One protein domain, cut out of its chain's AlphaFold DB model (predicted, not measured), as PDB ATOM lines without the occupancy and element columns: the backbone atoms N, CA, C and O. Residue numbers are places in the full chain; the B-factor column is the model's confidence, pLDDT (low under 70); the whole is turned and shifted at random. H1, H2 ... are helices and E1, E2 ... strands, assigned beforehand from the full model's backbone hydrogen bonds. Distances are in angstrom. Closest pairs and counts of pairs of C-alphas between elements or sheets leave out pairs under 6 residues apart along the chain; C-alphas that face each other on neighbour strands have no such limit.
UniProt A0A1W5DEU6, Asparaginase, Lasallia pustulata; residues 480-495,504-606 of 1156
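AT A GLANCE: This is residues 480 to 495 and 504 to 606 of the 1156 residues of the protein "Asparaginase" of Lasallia pustulata (UniProt A0A1W5DEU6). From a compact body one arm sticks out, residues 480 to 487 of strand E1; in the body H1 passes between a small three-stranded sheet and H5. The end of long H4 packs on H1, and H2, next to E4, makes a corner with H3. The 119 printed residues, of mixed class, hold named elements in the order E1 E2 E3 H1 H2 H3 E4 H4 H5; the antiparallel sheet runs E2, E3, E4. The whole is compact, with a radius of gyration of the C-alphas of 15.4 A, and spans 56 by 39 by 28 A.

HOW THE PARTS SIT: Start at E1, residues 480 to 489, which runs on at 61 degrees into E2, residues 491 to 493. E2 is antiparallel to E3, residues 504 to 506; find N 492 and O 505 within hydrogen-bond range, 2.9 A. E3 is antiparallel to E4, residues 559 to 563, with N 504 and O 560 at 2.8 A. H1, residues 519 to 531, touches H5, residues 593 to 604, about perpendicular at 88 degrees; the closest C-alphas are Ala 525 and Val 599, 5.3 A. Residues 526 to 530 alone of H1 touch H4, residues 569 to 586, at Leu 530 and Gly 582, the closest C-alphas, 5.7 A. H2, residues 542 to 545, and H3, residues 549 to 554, touch only at the corner, closest at C-alphas 543 and 552, 4.7 A. O i to N i+4 pairs are within range throughout H3, in 8 of 9 in H1, 12 of 14 in H4 and 5 of 8 in H5; H2 is too short for one.

IN THESE COORDINATES: Find C-alpha 480 at (137.521, -44.080, -206.089), where E1 begins its 28.1 A. H4 runs 26.3 A from C-alpha 569 at (156.095, -19.870, -243.276).

THE WHOLE: Residues 496 to 503 are not printed; C-alphas 495 and 504 are 9.9 A apart across this cut. The link from E3 to H1 is long. Model confidence is under 70 in residues 480 to 485 and 596 to 606.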
ATOM      1  N   GLY A 480     136.773 -45.331-205.868       52.25
ATOM      2  CA  GLY A 480     137.521 -44.080-206.089       52.25
ATOM      3  C   GLY A 480     137.190 -43.360-207.401       52.25
ATOM      4  O   GLY A 480     136.688 -43.967-208.349       52.25
ATOM      5  N   ASP A 481     137.482 -42.055-207.444       46.03
ATOM      6  CA  ASP A 481     137.324 -41.199-208.626       46.03
ATOM      7  C   ASP A 481     138.445 -41.481-209.641       46.03
ATOM      8  O   ASP A 481     139.596 -41.095-209.434       46.03
ATOM      9  N   TRP A 482     138.109 -42.113-210.767       50.62
ATOM     10  CA  TRP A 482     139.001 -42.223-211.924       50.62
ATOM     11  C   TRP A 482     138.447 -41.373-213.075       50.62
ATOM     12  O   TRP A 482     137.275 -41.486-213.447       50.62
ATOM     13  N   GLY A 483     139.279 -40.493-213.637       55.56
ATOM     14  CA  GLY A 483     138.931 -39.717-214.828       55.56
ATOM     15  C   GLY A 483     139.008 -40.596-216.074       55.56
ATOM     16  O   GLY A 483     140.074 -41.122-216.383       55.56
ATOM     17  N   VAL A 484     137.897 -40.751-216.796       57.44
ATOM     18  CA  VAL A 484     137.894 -41.438-218.094       57.44
ATOM     19  C   VAL A 484     138.113 -40.384-219.175       57.44
ATOM     20  O   VAL A 484     137.346 -39.423-219.284       57.44
ATOM     21  N   VAL A 485     139.196 -40.542-219.936       66.50
ATOM     22  CA  VAL A 485     139.522 -39.703-221.092       66.50
ATOM     23  C   VAL A 485     139.178 -40.490-222.351       66.50
ATOM     24  O   VAL A 485     139.941 -41.359-222.768       66.50
ATOM     25  N   ASP A 486     138.036 -40.179-222.959       79.38
ATOM     26  CA  ASP A 486     137.643 -40.764-224.241       79.38
ATOM     27  C   ASP A 486     138.301 -39.965-225.377       79.38
ATOM     28  O   ASP A 486     138.077 -38.758-225.514       79.38
ATOM     29  N   LYS A 487     139.126 -40.629-226.198       87.31
ATOM     30  CA  LYS A 487     139.746 -40.049-227.401       87.31
ATOM     31  C   LYS A 487     139.028 -40.562-228.646       87.31
ATOM     32  O   LYS A 487     139.061 -41.758-228.924       87.31
ATOM     33  N   VAL A 488     138.403 -39.666-229.409       92.06
ATOM     34  CA  VAL A 488     137.721 -40.004-230.669       92.06
ATOM     35  C   VAL A 488     138.620 -39.618-231.850       92.06
ATOM     36  O   VAL A 488     138.928 -38.432-231.977       92.06
ATOM     37  N   PRO A 489     139.056 -40.557-232.709       94.88
ATOM     38  CA  PRO A 489     139.895 -40.228-233.861       94.88
ATOM     39  C   PRO A 489     139.061 -39.560-234.962       94.88
ATOM     40  O   PRO A 489     138.047 -40.116-235.390       94.88
ATOM     41  N   MET A 490     139.473 -38.374-235.414       97.00
ATOM     42  CA  MET A 490     138.741 -37.582-236.420       97.00
ATOM     43  C   MET A 490     139.311 -37.755-237.828       97.00
ATOM     44  O   MET A 490     138.563 -37.807-238.800       97.00
ATOM     45  N   TYR A 491     140.628 -37.895-237.943       97.50
ATOM     46  CA  TYR A 491     141.322 -38.121-239.207       97.50
ATOM     47  C   TYR A 491     142.643 -38.860-238.982       97.50
ATOM     48  O   TYR A 491     143.148 -38.906-237.863       97.50
ATOM     49  N   ASP A 492     143.200 -39.395-240.065       95.00
ATOM     50  CA  ASP A 492     144.519 -40.022-240.132       95.00
ATOM     51  C   ASP A 492     145.295 -39.503-241.346       95.00
ATOM     52  O   ASP A 492     144.711 -39.114-242.358       95.00
ATOM     53  N   PHE A 493     146.623 -39.515-241.268       94.44
ATOM     54  CA  PHE A 493     147.502 -39.161-242.380       94.44
ATOM     55  C   PHE A 493     148.878 -39.820-242.220       94.44
ATOM     56  O   PHE A 493     149.259 -40.283-241.138       94.44
ATOM     57  N   VAL A 494     149.631 -39.861-243.318       88.50
ATOM     58  CA  VAL A 494     151.033 -40.292-243.335       88.50
ATOM     59  C   VAL A 494     151.909 -39.052-243.443       88.50
ATOM     60  O   VAL A 494     151.599 -38.137-244.203       88.50
ATOM     61  N   TRP A 495     152.993 -39.017-242.667       91.19
ATOM     62  CA  TRP A 495     153.978 -37.947-242.772       91.19
ATOM     63  C   TRP A 495     154.657 -38.030-244.146       91.19
ATOM     64  O   TRP A 495     155.217 -39.084-244.466       91.19
ATOM     65  N   VAL A 504     145.155 -36.459-246.158       97.25
ATOM     66  CA  VAL A 504     144.425 -36.636-244.904       97.25
ATOM     67  C   VAL A 504     143.154 -37.430-245.162       97.25
ATOM     68  O   VAL A 504     142.292 -37.000-245.927       97.25
ATOM     69  N   LYS A 505     143.025 -38.579-244.504       96.81
ATOM     70  CA  LYS A 505     141.826 -39.414-244.508       96.81
ATOM     71  C   LYS A 505     140.920 -39.025-243.347       96.81
ATOM     72  O   LYS A 505     141.315 -39.132-242.192       96.81
ATOM     73  N   MET A 506     139.690 -38.629-243.641       97.31
ATOM     74  CA  MET A 506     138.685 -38.304-242.636       97.31
ATOM     75  C   MET A 506     138.031 -39.580-242.107       97.31
ATOM     76  O   MET A 506     137.474 -40.372-242.868       97.31
ATOM     77  N   ASN A 507     138.040 -39.757-240.788       96.62
ATOM     78  CA  ASN A 507     137.407 -40.883-240.108       96.62
ATOM     79  C   ASN A 507     135.926 -40.597-239.845       96.62
ATOM     80  O   ASN A 507     135.469 -40.633-238.704       96.62
ATOM     81  N   LEU A 508     135.157 -40.312-240.903       94.56
ATOM     82  CA  LEU A 508     133.749 -39.911-240.784       94.56
ATOM     83  C   LEU A 508     132.897 -40.920-240.003       94.56
ATOM     84  O   LEU A 508     131.926 -40.511-239.378       94.56
ATOM     85  N   GLN A 509     133.281 -42.199-239.952       94.44
ATOM     86  CA  GLN A 509     132.621 -43.230-239.144       94.44
ATOM     87  C   GLN A 509     132.545 -42.907-237.645       94.44
ATOM     88  O   GLN A 509     131.704 -43.465-236.940       94.44
ATOM     89  N   THR A 510     133.409 -42.022-237.141       94.69
ATOM     90  CA  THR A 510     133.401 -41.576-235.742       94.69
ATOM     91  C   THR A 510     132.557 -40.320-235.518       94.69
ATOM     92  O   THR A 510     132.342 -39.921-234.370       94.69
ATOM     93  N   HIS A 511     132.068 -39.693-236.589       94.81
ATOM     94  CA  HIS A 511     131.262 -38.484-236.525       94.81
ATOM     95  C   HIS A 511     129.834 -38.791-236.024       94.81
ATOM     96  O   HIS A 511     129.207 -39.737-236.514       94.81
ATOM     97  N   PRO A 512     129.241 -37.983-235.118       92.50
ATOM     98  CA  PRO A 512     127.891 -38.226-234.586       92.50
ATOM     99  C   PRO A 512     126.780 -38.319-235.648       92.50
ATOM    100  O   PRO A 512     125.768 -38.988-235.440       92.50
ATOM    101  N   LEU A 513     126.967 -37.641-236.783       92.25
ATOM    102  CA  LEU A 513     126.021 -37.610-237.905       92.25
ATOM    103  C   LEU A 513     126.242 -38.711-238.955       92.25
ATOM    104  O   LEU A 513     125.478 -38.770-239.913       92.25
ATOM    105  N   TYR A 514     127.232 -39.597-238.792       92.12
ATOM    106  CA  TYR A 514     127.589 -40.596-239.812       92.12
ATOM    107  C   TYR A 514     126.414 -41.481-240.249       92.12
ATOM    108  O   TYR A 514     126.241 -41.742-241.429       92.12
ATOM    109  N   LYS A 515     125.566 -41.904-239.301       92.44
ATOM    110  CA  LYS A 515     124.376 -42.731-239.582       92.44
ATOM    111  C   LYS A 515     123.140 -41.927-240.004       92.44
ATOM    112  O   LYS A 515     122.103 -42.524-240.265       92.44
ATOM    113  N   LYS A 516     123.216 -40.592-239.990       87.88
ATOM    114  CA  LYS A 516     122.071 -39.696-240.227       87.88
ATOM    115  C   LYS A 516     122.055 -39.086-241.632       87.88
ATOM    116  O   LYS A 516     121.044 -38.520-242.018       87.88
ATOM    117  N   THR A 517     123.153 -39.162-242.382       86.56
ATOM    118  CA  THR A 517     123.259 -38.647-243.755       86.56
ATOM    119  C   THR A 517     124.255 -39.482-244.558       86.56
ATOM    120  O   THR A 517     125.007 -40.274-243.993       86.56
ATOM    121  N   THR A 518     124.288 -39.310-245.878       88.25
ATOM    122  CA  THR A 518     125.278 -39.982-246.731       88.25
ATOM    123  C   THR A 518     126.687 -39.473-246.420       88.25
ATOM    124  O   THR A 518     126.883 -38.271-246.212       88.25
ATOM    125  N   HIS A 519     127.686 -40.352-246.463       90.44
ATOM    126  CA  HIS A 519     129.058 -39.984-246.099       90.44
ATOM    127  C   HIS A 519     129.664 -38.932-247.041       90.44
ATOM    128  O   HIS A 519     130.388 -38.051-246.583       90.44
ATOM    129  N   ALA A 520     129.316 -38.972-248.332       87.62
ATOM    130  CA  ALA A 520     129.731 -37.962-249.305       87.62
ATOM    131  C   ALA A 520     129.180 -36.569-248.952       87.62
ATOM    132  O   ALA A 520     129.954 -35.614-248.884       87.62
ATOM    133  N   LYS A 521     127.881 -36.459-248.623       87.94
ATOM    134  CA  LYS A 521     127.279 -35.199-248.140       87.94
ATOM    135  C   LYS A 521     127.942 -34.707-246.852       87.94
ATOM    136  O   LYS A 521     128.200 -33.516-246.725       87.94
ATOM    137  N   LEU A 522     128.256 -35.607-245.916       91.25
ATOM    138  CA  LEU A 522     128.934 -35.240-244.668       91.25
ATOM    139  C   LEU A 522     130.358 -34.714-244.909       91.25
ATOM    140  O   LEU A 522     130.750 -33.720-244.304       91.25
ATOM    141  N   SER A 523     131.115 -35.356-245.803       93.12
ATOM    142  CA  SER A 523     132.450 -34.893-246.197       93.12
ATOM    143  C   SER A 523     132.397 -33.523-246.871       93.12
ATOM    144  O   SER A 523     133.185 -32.635-246.557       93.12
ATOM    145  N   HIS A 524     131.417 -33.324-247.754       89.94
ATOM    146  CA  HIS A 524     131.219 -32.049-248.427       89.94
ATOM    147  C   HIS A 524     130.854 -30.926-247.449       89.94
ATOM    148  O   HIS A 524     131.416 -29.838-247.516       89.94
ATOM    149  N   ALA A 525     129.972 -31.210-246.487       91.56
ATOM    150  CA  ALA A 525     129.624 -30.264-245.435       91.56
ATOM    151  C   ALA A 525     130.851 -29.859-244.602       91.56
ATOM    152  O   ALA A 525     131.022 -28.676-244.329       91.56
ATOM    153  N   LEU A 526     131.730 -30.811-244.255       94.06
ATOM    154  CA  LEU A 526     133.004 -30.508-243.596       94.06
ATOM    155  C   LEU A 526     133.869 -29.579-244.457       94.06
ATOM    156  O   LEU A 526     134.422 -28.611-243.942       94.06
ATOM    157  N   TRP A 527     133.983 -29.868-245.753       94.44
ATOM    158  CA  TRP A 527     134.778 -29.062-246.674       94.44
ATOM    159  C   TRP A 527     134.291 -27.609-246.730       94.44
ATOM    160  O   TRP A 527     135.093 -26.702-246.513       94.44
ATOM    161  N   VAL A 528     132.985 -27.388-246.923       91.56
ATOM    162  CA  VAL A 528     132.378 -26.043-246.909       91.56
ATOM    163  C   VAL A 528     132.598 -25.373-245.551       91.56
ATOM    164  O   VAL A 528     133.052 -24.232-245.500       91.56
ATOM    165  N   TYR A 529     132.370 -26.093-244.449       92.44
ATOM    166  CA  TYR A 529     132.513 -25.569-243.087       92.44
ATOM    167  C   TYR A 529     133.919 -25.029-242.792       92.44
ATOM    168  O   TYR A 529     134.072 -24.001-242.132       92.44
ATOM    169  N   LEU A 530     134.963 -25.681-243.313       94.12
ATOM    170  CA  LEU A 530     136.343 -25.208-243.166       94.12
ATOM    171  C   LEU A 530     136.595 -23.870-243.879       94.12
ATOM    172  O   LEU A 530     137.459 -23.111-243.439       94.12
ATOM    173  N   THR A 531     135.845 -23.546-244.937       92.56
ATOM    174  CA  THR A 531     136.000 -22.285-245.686       92.56
ATOM    175  C   THR A 531     135.333 -21.085-245.015       92.56
ATOM    176  O   THR A 531     135.614 -19.945-245.380       92.56
ATOM    177  N   GLU A 532     134.489 -21.312-244.007       87.88
ATOM    178  CA  GLU A 532     133.724 -20.268-243.329       87.88
ATOM    179  C   GLU A 532     134.485 -19.669-242.136       87.88
ATOM    180  O   GLU A 532     135.437 -20.246-241.598       87.88
ATOM    181  N   LYS A 533     134.076 -18.468-241.697       89.38
ATOM    182  CA  LYS A 533     134.600 -17.882-240.454       89.38
ATOM    183  C   LYS A 533     134.181 -18.760-239.263       89.38
ATOM    184  O   LYS A 533     133.016 -19.143-239.196       89.38
ATOM    185  N   PRO A 534     135.076 -19.021-238.291       93.62
ATOM    186  CA  PRO A 534     136.396 -18.404-238.103       93.62
ATOM    187  C   PRO A 534     137.576 -19.143-238.769       93.62
ATOM    188  O   PRO A 534     138.712 -18.688-238.642       93.62
ATOM    189  N   TYR A 535     137.347 -20.264-239.456       93.38
ATOM    190  CA  TYR A 535     138.417 -21.146-239.930       93.38
ATOM    191  C   TYR A 535     139.098 -20.607-241.187       93.38
ATOM    192  O   TYR A 535     140.314 -20.413-241.167       93.38
ATOM    193  N   LEU A 536     138.334 -20.270-242.234       93.88
ATOM    194  CA  LEU A 536     138.845 -19.731-243.504       93.88
ATOM    195  C   LEU A 536     140.037 -20.546-244.056       93.88
ATOM    196  O   LEU A 536     141.079 -19.985-244.405       93.88
ATOM    197  N   VAL A 537     139.899 -21.875-244.085       93.94
ATOM    198  CA  VAL A 537     140.892 -22.813-244.618       93.94
ATOM    199  C   VAL A 537     140.329 -23.518-245.845       93.94
ATOM    200  O   VAL A 537     139.338 -24.239-245.768       93.94
ATOM    201  N   LEU A 538     141.012 -23.358-246.978       94.56
ATOM    202  CA  LEU A 538     140.697 -24.070-248.209       94.56
ATOM    203  C   LEU A 538     141.607 -25.292-248.362       94.56
ATOM    204  O   LEU A 538     142.830 -25.171-248.430       94.56
ATOM    205  N   VAL A 539     140.999 -26.471-248.467       94.69
ATOM    206  CA  VAL A 539     141.686 -27.735-248.774       94.69
ATOM    207  C   VAL A 539     141.161 -28.311-250.085       94.69
ATOM    208  O   VAL A 539     140.088 -27.936-250.546       94.69
ATOM    209  N   SER A 540     141.903 -29.212-250.727       95.81
ATOM    210  CA  SER A 540     141.415 -29.864-251.950       95.81
ATOM    211  C   SER A 540     140.686 -31.167-251.591       95.81
ATOM    212  O   SER A 540     141.322 -32.029-250.978       95.81
ATOM    213  N   PRO A 541     139.406 -31.357-251.957       95.44
ATOM    214  CA  PRO A 541     138.693 -32.605-251.678       95.44
ATOM    215  C   PRO A 541     139.268 -33.758-252.511       95.44
ATOM    216  O   PRO A 541     139.725 -33.561-253.631       95.44
ATOM    217  N   GLY A 542     139.262 -34.981-251.989       94.25
ATOM    218  CA  GLY A 542     139.889 -36.131-252.646       94.25
ATOM    219  C   GLY A 542     139.203 -36.567-253.945       94.25
ATOM    220  O   GLY A 542     139.838 -37.147-254.828       94.25
ATOM    221  N   THR A 543     137.922 -36.225-254.105       93.69
ATOM    222  CA  THR A 543     137.121 -36.490-255.309       93.69
ATOM    223  C   THR A 543     137.750 -35.895-256.569       93.69
ATOM    224  O   THR A 543     137.786 -36.569-257.597       93.69
ATOM    225  N   ILE A 544     138.358 -34.704-256.489       94.38
ATOM    226  CA  ILE A 544     139.000 -34.064-257.650       94.38
ATOM    227  C   ILE A 544     140.333 -34.706-258.032       94.38
ATOM    228  O   ILE A 544     140.960 -34.221-258.959       94.38
ATOM    229  N   PHE A 545     140.794 -35.742-257.329       96.75
ATOM    230  CA  PHE A 545     141.989 -36.518-257.684       96.75
ATOM    231  C   PHE A 545     141.667 -37.954-258.093       96.75
ATOM    232  O   PHE A 545     142.571 -38.780-258.214       96.75
ATOM    233  N   SER A 546     140.383 -38.256-258.286       96.50
ATOM    234  CA  SER A 546     139.903 -39.580-258.667       96.50
ATOM    235  C   SER A 546     139.952 -39.737-260.195       96.50
ATOM    236  O   SER A 546     139.233 -39.033-260.917       96.50
ATOM    237  N   PRO A 547     140.781 -40.651-260.734       95.25
ATOM    238  CA  PRO A 547     140.909 -40.830-262.177       95.25
ATOM    239  C   PRO A 547     139.644 -41.405-262.827       95.25
ATOM    240  O   PRO A 547     139.428 -41.193-264.023       95.25
ATOM    241  N   THR A 548     138.797 -42.089-262.051       95.00
ATOM    242  CA  THR A 548     137.513 -42.664-262.476       95.00
ATOM    243  C   THR A 548     136.376 -42.211-261.557       95.00
ATOM    244  O   THR A 548     136.601 -41.845-260.401       95.00
ATOM    245  N   GLN A 549     135.145 -42.241-262.075       91.81
ATOM    246  CA  GLN A 549     133.949 -41.884-261.309       91.81
ATOM    247  C   GLN A 549     133.697 -42.853-260.144       91.81
ATOM    248  O   GLN A 549     133.432 -42.410-259.032       91.81
ATOM    249  N   GLU A 550     133.925 -44.151-260.356       93.94
ATOM    250  CA  GLU A 550     133.843 -45.177-259.309       93.94
ATOM    251  C   GLU A 550     134.729 -44.842-258.097       93.94
ATOM    252  O   GLU A 550     134.294 -44.948-256.950       93.94
ATOM    253  N   ILE A 551     135.968 -44.388-258.322       95.00
ATOM    254  CA  ILE A 551     136.870 -44.009-257.226       95.00
ATOM    255  C   ILE A 551     136.349 -42.763-256.511       95.00
ATOM    256  O   ILE A 551     136.393 -42.721-255.282       95.00
ATOM    257  N   ALA A 552     135.815 -41.780-257.243       91.75
ATOM    258  CA  ALA A 552     135.252 -40.569-256.648       91.75
ATOM    259  C   ALA A 552     134.084 -40.895-255.700       91.75
ATOM    260  O   ALA A 552     134.048 -40.395-254.572       91.75
ATOM    261  N   GLU A 553     133.182 -41.777-256.133       90.00
ATOM    262  CA  GLU A 553     131.966 -42.171-255.411       90.00
ATOM    263  C   GLU A 553     132.256 -43.109-254.230       90.00
ATOM    264  O   GLU A 553     131.668 -42.971-253.154       90.00
ATOM    265  N   THR A 554     133.202 -44.039-254.375       90.38
ATOM    266  CA  THR A 554     133.468 -45.061-253.347       90.38
ATOM    267  C   THR A 554     134.523 -44.642-252.322       90.38
ATOM    268  O   THR A 554     134.431 -45.019-251.148       90.38
ATOM    269  N   LYS A 555     135.531 -43.862-252.730       92.69
ATOM    270  CA  LYS A 555     136.719 -43.570-251.909       92.69
ATOM    271  C   LYS A 555     137.094 -42.096-251.847       92.69
ATOM    272  O   LYS A 555     137.510 -41.641-250.786       92.69
ATOM    273  N   GLY A 556     136.953 -41.343-252.936       92.88
ATOM    274  CA  GLY A 556     137.481 -39.983-253.071       92.88
ATOM    275  C   GLY A 556     136.967 -39.011-252.011       92.88
ATOM    276  O   GLY A 556     137.744 -38.221-251.480       92.88
ATOM    277  N   TRP A 557     135.696 -39.122-251.624       94.00
ATOM    278  CA  TRP A 557     135.104 -38.292-250.567       94.00
ATOM    279  C   TRP A 557     135.742 -38.495-249.184       94.00
ATOM    280  O   TRP A 557     135.556 -37.653-248.314       94.00
ATOM    281  N   GLN A 558     136.494 -39.573-248.942       95.62
ATOM    282  CA  GLN A 558     137.136 -39.821-247.643       95.62
ATOM    283  C   GLN A 558     138.375 -38.956-247.414       95.62
ATOM    284  O   GLN A 558     138.860 -38.889-246.286       95.62
ATOM    285  N   PHE A 559     138.923 -38.328-248.452       96.38
ATOM    286  CA  PHE A 559     140.250 -37.728-248.387       96.38
ATOM    287  C   PHE A 559     140.240 -36.229-248.661       96.38
ATOM    288  O   PHE A 559     139.370 -35.712-249.354       96.38
ATOM    289  N   HIS A 560     141.255 -35.546-248.142       96.88
ATOM    290  CA  HIS A 560     141.586 -34.163-248.451       96.88
ATOM    291  C   HIS A 560     143.097 -34.029-248.660       96.88
ATOM    292  O   HIS A 560     143.888 -34.603-247.910       96.88
ATOM    293  N   ARG A 561     143.509 -33.238-249.653       97.38
ATOM    294  CA  ARG A 561     144.907 -32.833-249.839       97.38
ATOM    295  C   ARG A 561     145.126 -31.446-249.249       97.38
ATOM    296  O   ARG A 561     144.424 -30.500-249.615       97.38
ATOM    297  N   ILE A 562     146.163 -31.316-248.430       96.75
ATOM    298  CA  ILE A 562     146.630 -30.047-247.857       96.75
ATOM    299  C   ILE A 562     148.024 -29.741-248.409       96.75
ATOM    300  O   ILE A 562     148.793 -30.659-248.680       96.75
ATOM    301  N   CYS A 563     148.346 -28.465-248.623       96.62
ATOM    302  CA  CYS A 563     149.618 -28.015-249.191       96.62
ATOM    303  C   CYS A 563     150.365 -27.122-248.195       96.62
ATOM    304  O   CYS A 563     149.824 -26.106-247.767       96.62
ATOM    305  N   PHE A 564     151.621 -27.449-247.881       95.44
ATOM    306  CA  PHE A 564     152.469 -26.647-246.981       95.44
ATOM    307  C   PHE A 564     153.411 -25.673-247.715       95.44
ATOM    308  O   PHE A 564     154.267 -25.031-247.102       95.44
ATOM    309  N   ALA A 565     153.251 -25.532-249.034       92.62
ATOM    310  CA  ALA A 565     154.066 -24.645-249.868       92.62
ATOM    311  C   ALA A 565     153.380 -23.330-250.270       92.62
ATOM    312  O   ALA A 565     154.052 -22.432-250.764       92.62
ATOM    313  N   ALA A 566     152.056 -23.226-250.121       86.00
ATOM    314  CA  ALA A 566     151.264 -22.163-250.748       86.00
ATOM    315  C   ALA A 566     151.272 -20.822-249.998       86.00
ATOM    316  O   ALA A 566     151.034 -19.789-250.613       86.00
ATOM    317  N   VAL A 567     151.510 -20.847-248.686       88.75
ATOM    318  CA  VAL A 567     151.449 -19.670-247.805       88.75
ATOM    319  C   VAL A 567     152.827 -19.345-247.235       88.75
ATOM    320  O   VAL A 567     153.753 -20.159-247.325       88.75
ATOM    321  N   ASP A 568     152.976 -18.175-246.626       83.81
ATOM    322  CA  ASP A 568     154.202 -17.814-245.921       83.81
ATOM    323  C   ASP A 568     154.447 -18.743-244.723       83.81
ATOM    324  O   ASP A 568     153.524 -19.349-244.181       83.81
ATOM    325  N   GLU A 569     155.710 -18.905-244.321       79.12
ATOM    326  CA  GLU A 569     156.095 -19.870-243.276       79.12
ATOM    327  C   GLU A 569     155.330 -19.668-241.950       79.12
ATOM    328  O   GLU A 569     154.815 -20.662-241.437       79.12
ATOM    329  N   PRO A 570     155.118 -18.431-241.443       84.25
ATOM    330  CA  PRO A 570     154.305 -18.205-240.242       84.25
ATOM    331  C   PRO A 570     152.820 -18.558-240.408       84.25
ATOM    332  O   PRO A 570     152.126 -18.826-239.429       84.25
ATOM    333  N   ASP A 571     152.304 -18.538-241.636       90.38
ATOM    334  CA  ASP A 571     150.902 -18.851-241.903       90.38
ATOM    335  C   ASP A 571     150.668 -20.353-242.069       90.38
ATOM    336  O   ASP A 571     149.531 -20.802-241.911       90.38
ATOM    337  N   VAL A 572     151.718 -21.150-242.315       92.50
ATOM    338  CA  VAL A 572     151.633 -22.622-242.296       92.50
ATOM    339  C   VAL A 572     151.137 -23.101-240.934       92.50
ATOM    340  O   VAL A 572     150.207 -23.905-240.878       92.50
ATOM    341  N   GLU A 573     151.710 -22.578-239.850       92.88
ATOM    342  CA  GLU A 573     151.310 -22.879-238.471       92.88
ATOM    343  C   GLU A 573     149.846 -22.489-238.229       92.88
ATOM    344  O   GLU A 573     148.996 -23.359-238.030       92.88
ATOM    345  N   LYS A 574     149.510 -21.204-238.398       93.75
ATOM    346  CA  LYS A 574     148.156 -20.677-238.145       93.75
ATOM    347  C   LYS A 574     147.071 -21.357-238.980       93.75
ATOM    348  O   LYS A 574     145.943 -21.540-238.523       93.75
ATOM    349  N   CYS A 575     147.351 -21.681-240.243       95.62
ATOM    350  CA  CYS A 575     146.385 -22.378-241.093       95.62
ATOM    351  C   CYS A 575     146.208 -23.835-240.660       95.62
ATOM    352  O   CYS A 575     145.083 -24.332-240.685       95.62
ATOM    353  N   SER A 576     147.283 -24.499-240.225       96.94
ATOM    354  CA  SER A 576     147.217 -25.868-239.699       96.94
ATOM    355  C   SER A 576     146.407 -25.923-238.403       96.94
ATOM    356  O   SER A 576     145.546 -26.788-238.261       96.94
ATOM    357  N   GLU A 577     146.596 -24.962-237.497       97.00
ATOM    358  CA  GLU A 577     145.804 -24.846-236.265       97.00
ATOM    359  C   GLU A 577     144.319 -24.624-236.564       97.00
ATOM    360  O   GLU A 577     143.464 -25.353-236.062       97.00
ATOM    361  N   ARG A 578     143.989 -23.664-237.443       97.00
ATOM    362  CA  ARG A 578     142.594 -23.397-237.838       97.00
ATOM    363  C   ARG A 578     141.939 -24.594-238.520       97.00
ATOM    364  O   ARG A 578     140.752 -24.825-238.309       97.00
ATOM    365  N   PHE A 579     142.693 -25.367-239.300       97.69
ATOM    366  CA  PHE A 579     142.208 -26.605-239.904       97.69
ATOM    367  C   PHE A 579     141.834 -27.645-238.839       97.69
ATOM    368  O   PHE A 579     140.726 -28.184-238.857       97.69
ATOM    369  N   VAL A 580     142.727 -27.881-237.873       97.88
ATOM    370  CA  VAL A 580     142.491 -28.799-236.750       97.88
ATOM    371  C   VAL A 580     141.286 -28.358-235.917       97.88
ATOM    372  O   VAL A 580     140.408 -29.169-235.621       97.88
ATOM    373  N   GLU A 581     141.213 -27.076-235.559       97.06
ATOM    374  CA  GLU A 581     140.104 -26.525-234.775       97.06
ATOM    375  C   GLU A 581     138.774 -26.566-235.539       97.06
ATOM    376  O   GLU A 581     137.729 -26.860-234.952       97.06
ATOM    377  N   GLY A 582     138.804 -26.360-236.857       96.50
ATOM    378  CA  GLY A 582     137.647 -26.523-237.736       96.50
ATOM    379  C   GLY A 582     137.094 -27.942-237.710       96.50
ATOM    380  O   GLY A 582     135.896 -28.132-237.494       96.50
ATOM    381  N   ILE A 583     137.964 -28.949-237.822       97.31
ATOM    382  CA  ILE A 583     137.561 -30.358-237.732       97.31
ATOM    383  C   ILE A 583     137.022 -30.695-236.336       97.31
ATOM    384  O   ILE A 583     135.959 -31.310-236.229       97.31
ATOM    385  N   LYS A 584     137.708 -30.275-235.262       96.00
ATOM    386  CA  LYS A 584     137.244 -30.494-233.877       96.00
ATOM    387  C   LYS A 584     135.847 -29.923-233.654       96.00
ATOM    388  O   LYS A 584     134.986 -30.593-233.082       96.00
ATOM    389  N   SER A 585     135.628 -28.698-234.123       94.38
ATOM    390  CA  SER A 585     134.345 -28.005-234.043       94.38
ATOM    391  C   SER A 585     133.260 -28.716-234.846       94.38
ATOM    392  O   SER A 585     132.156 -28.924-234.339       94.38
ATOM    393  N   PHE A 586     133.587 -29.174-236.057       94.94
ATOM    394  CA  PHE A 586     132.667 -29.939-236.893       94.94
ATOM    395  C   PHE A 586     132.248 -31.255-236.219       94.94
ATOM    396  O   PHE A 586     131.058 -31.542-236.124       94.94
ATOM    397  N   TRP A 587     133.184 -31.989-235.604       94.19
ATOM    398  CA  TRP A 587     132.880 -33.195-234.813       94.19
ATOM    399  C   TRP A 587     132.018 -32.932-233.566       94.19
ATOM    400  O   TRP A 587     131.479 -33.869-232.966       94.19
ATOM    401  N   GLY A 588     131.882 -31.669-233.159       90.25
ATOM    402  CA  GLY A 588     130.971 -31.229-232.109       90.25
ATOM    403  C   GLY A 588     129.499 -31.169-232.533       90.25
ATOM    404  O   GLY A 588     128.635 -31.156-231.651       90.25
ATOM    405  N   LYS A 589     129.196 -31.161-233.841       90.19
ATOM    406  CA  LYS A 589     127.832 -31.039-234.385       90.19
ATOM    407  C   LYS A 589     127.028 -32.334-234.219       90.19
ATOM    408  O   LYS A 589     127.549 -33.439-234.391       90.19
ATOM    409  N   LYS A 590     125.744 -32.215-233.850       86.88
ATOM    410  CA  LYS A 590     124.896 -33.364-233.452       86.88
ATOM    411  C   LYS A 590     123.529 -33.411-234.138       86.88
ATOM    412  O   LYS A 590     122.924 -34.497-234.164       86.88
ATOM    413  N   SER A 591     123.059 -32.294-234.693       84.75
ATOM    414  CA  SER A 591     121.860 -32.211-235.535       84.75
ATOM    415  C   SER A 591     122.221 -32.072-237.015       84.75
ATOM    416  O   SER A 591     123.313 -31.622-237.348       84.75
ATOM    417  N   LEU A 592     121.309 -32.471-237.905       78.44
ATOM    418  CA  LEU A 592     121.440 -32.185-239.337       78.44
ATOM    419  C   LEU A 592     121.226 -30.693-239.619       78.44
ATOM    420  O   LEU A 592     121.919 -30.153-240.472       78.44
ATOM    421  N   ASP A 593     120.377 -30.023-238.834       76.56
ATOM    422  CA  ASP A 593     120.161 -28.569-238.909       76.56
ATOM    423  C   ASP A 593     121.476 -27.797-238.711       76.56
ATOM    424  O   ASP A 593     121.716 -26.777-239.349       76.56
ATOM    425  N   ASP A 594     122.380 -28.338-237.882       70.38
ATOM    426  CA  ASP A 594     123.688 -27.741-237.594       70.38
ATOM    427  C   ASP A 594     124.613 -27.669-238.824       70.38
ATOM    428  O   ASP A 594     125.616 -26.952-238.781       70.38
ATOM    429  N   ILE A 595     124.329 -28.465-239.863       74.69
ATOM    430  CA  ILE A 595     125.124 -28.572-241.096       74.69
ATOM    431  C   ILE A 595     124.301 -28.264-242.357       74.69
ATOM    432  O   ILE A 595     124.844 -28.287-243.458       74.69
ATOM    433  N   GLU A 596     123.003 -27.980-242.224       66.88
ATOM    434  CA  GLU A 596     122.063 -27.864-243.346       66.88
ATOM    435  C   GLU A 596     122.353 -26.644-244.232       66.88
ATOM    436  O   GLU A 596     122.227 -26.718-245.453       66.88
ATOM    437  N   GLU A 597     122.813 -25.538-243.639       62.59
ATOM    438  CA  GLU A 597     123.219 -24.334-244.372       62.59
ATOM    439  C   GLU A 597     124.499 -24.570-245.195       62.59
ATOM    440  O   GLU A 597     124.562 -24.194-246.368       62.59
ATOM    441  N   SER A 598     125.479 -25.287-244.631       57.75
ATOM    442  CA  SER A 598     126.698 -25.701-245.341       57.75
ATOM    443  C   SER A 598     126.400 -26.726-246.447       57.75
ATOM    444  O   SER A 598     127.056 -26.726-247.486       57.75
ATOM    445  N   VAL A 599     125.386 -27.583-246.259       55.72
ATOM    446  CA  VAL A 599     124.918 -28.535-247.282       55.72
ATOM    447  C   VAL A 599     124.189 -27.818-248.422       55.72
ATOM    448  O   VAL A 599     124.467 -28.129-249.575       55.72
ATOM    449  N   LYS A 600     123.306 -26.851-248.133       54.22
ATOM    450  CA  LYS A 600     122.560 -26.087-249.155       54.22
ATOM    451  C   LYS A 600     123.488 -25.275-250.056       54.22
ATOM    452  O   LYS A 600     123.407 -25.411-251.269       54.22
ATOM    453  N   ARG A 601     124.441 -24.537-249.478       53.53
ATOM    454  CA  ARG A 601     125.460 -23.795-250.251       53.53
ATOM    455  C   ARG A 601     126.328 -24.718-251.103       53.53
ATOM    456  O   ARG A 601     126.706 -24.377-252.214       53.53
ATOM    457  N   GLY A 602     126.587 -25.925-250.606       40.25
ATOM    458  CA  GLY A 602     127.384 -26.905-251.316       40.25
ATOM    459  C   GLY A 602     126.737 -27.533-252.561       40.25
ATOM    460  O   GLY A 602     127.455 -28.048-253.417       40.25
ATOM    461  N   VAL A 603     125.407 -27.519-252.674       40.44
ATOM    462  CA  VAL A 603     124.688 -28.052-253.847       40.44
ATOM    463  C   VAL A 603     124.663 -27.034-254.996       40.44
ATOM    464  O   VAL A 603     124.708 -27.435-256.158       40.44
ATOM    465  N   ASP A 604     124.699 -25.736-254.685       39.44
ATOM    466  CA  ASP A 604     124.694 -24.650-255.676       39.44
ATOM    467  C   ASP A 604     126.062 -24.442-256.371       39.44
ATOM    468  O   ASP A 604     126.114 -23.931-257.490       39.44
ATOM    469  N   ASP A 605     127.165 -24.912-255.770       39.50
ATOM    470  CA  ASP A 605     128.542 -24.724-256.269       39.50
ATOM    471  C   ASP A 605     129.042 -25.830-257.234       39.50
ATOM    472  O   ASP A 605     130.214 -25.856-257.618       39.50
ATOM    473  N   GLY A 606     128.179 -26.766-257.656       39.66
ATOM    474  CA  GLY A 606     128.455 -27.708-258.758       39.66
ATOM    475  C   GLY A 606     129.643 -28.669-258.568       39.66
ATOM    476  O   GLY A 606     130.135 -29.239-259.542       39.66
TER     477      GLY A 606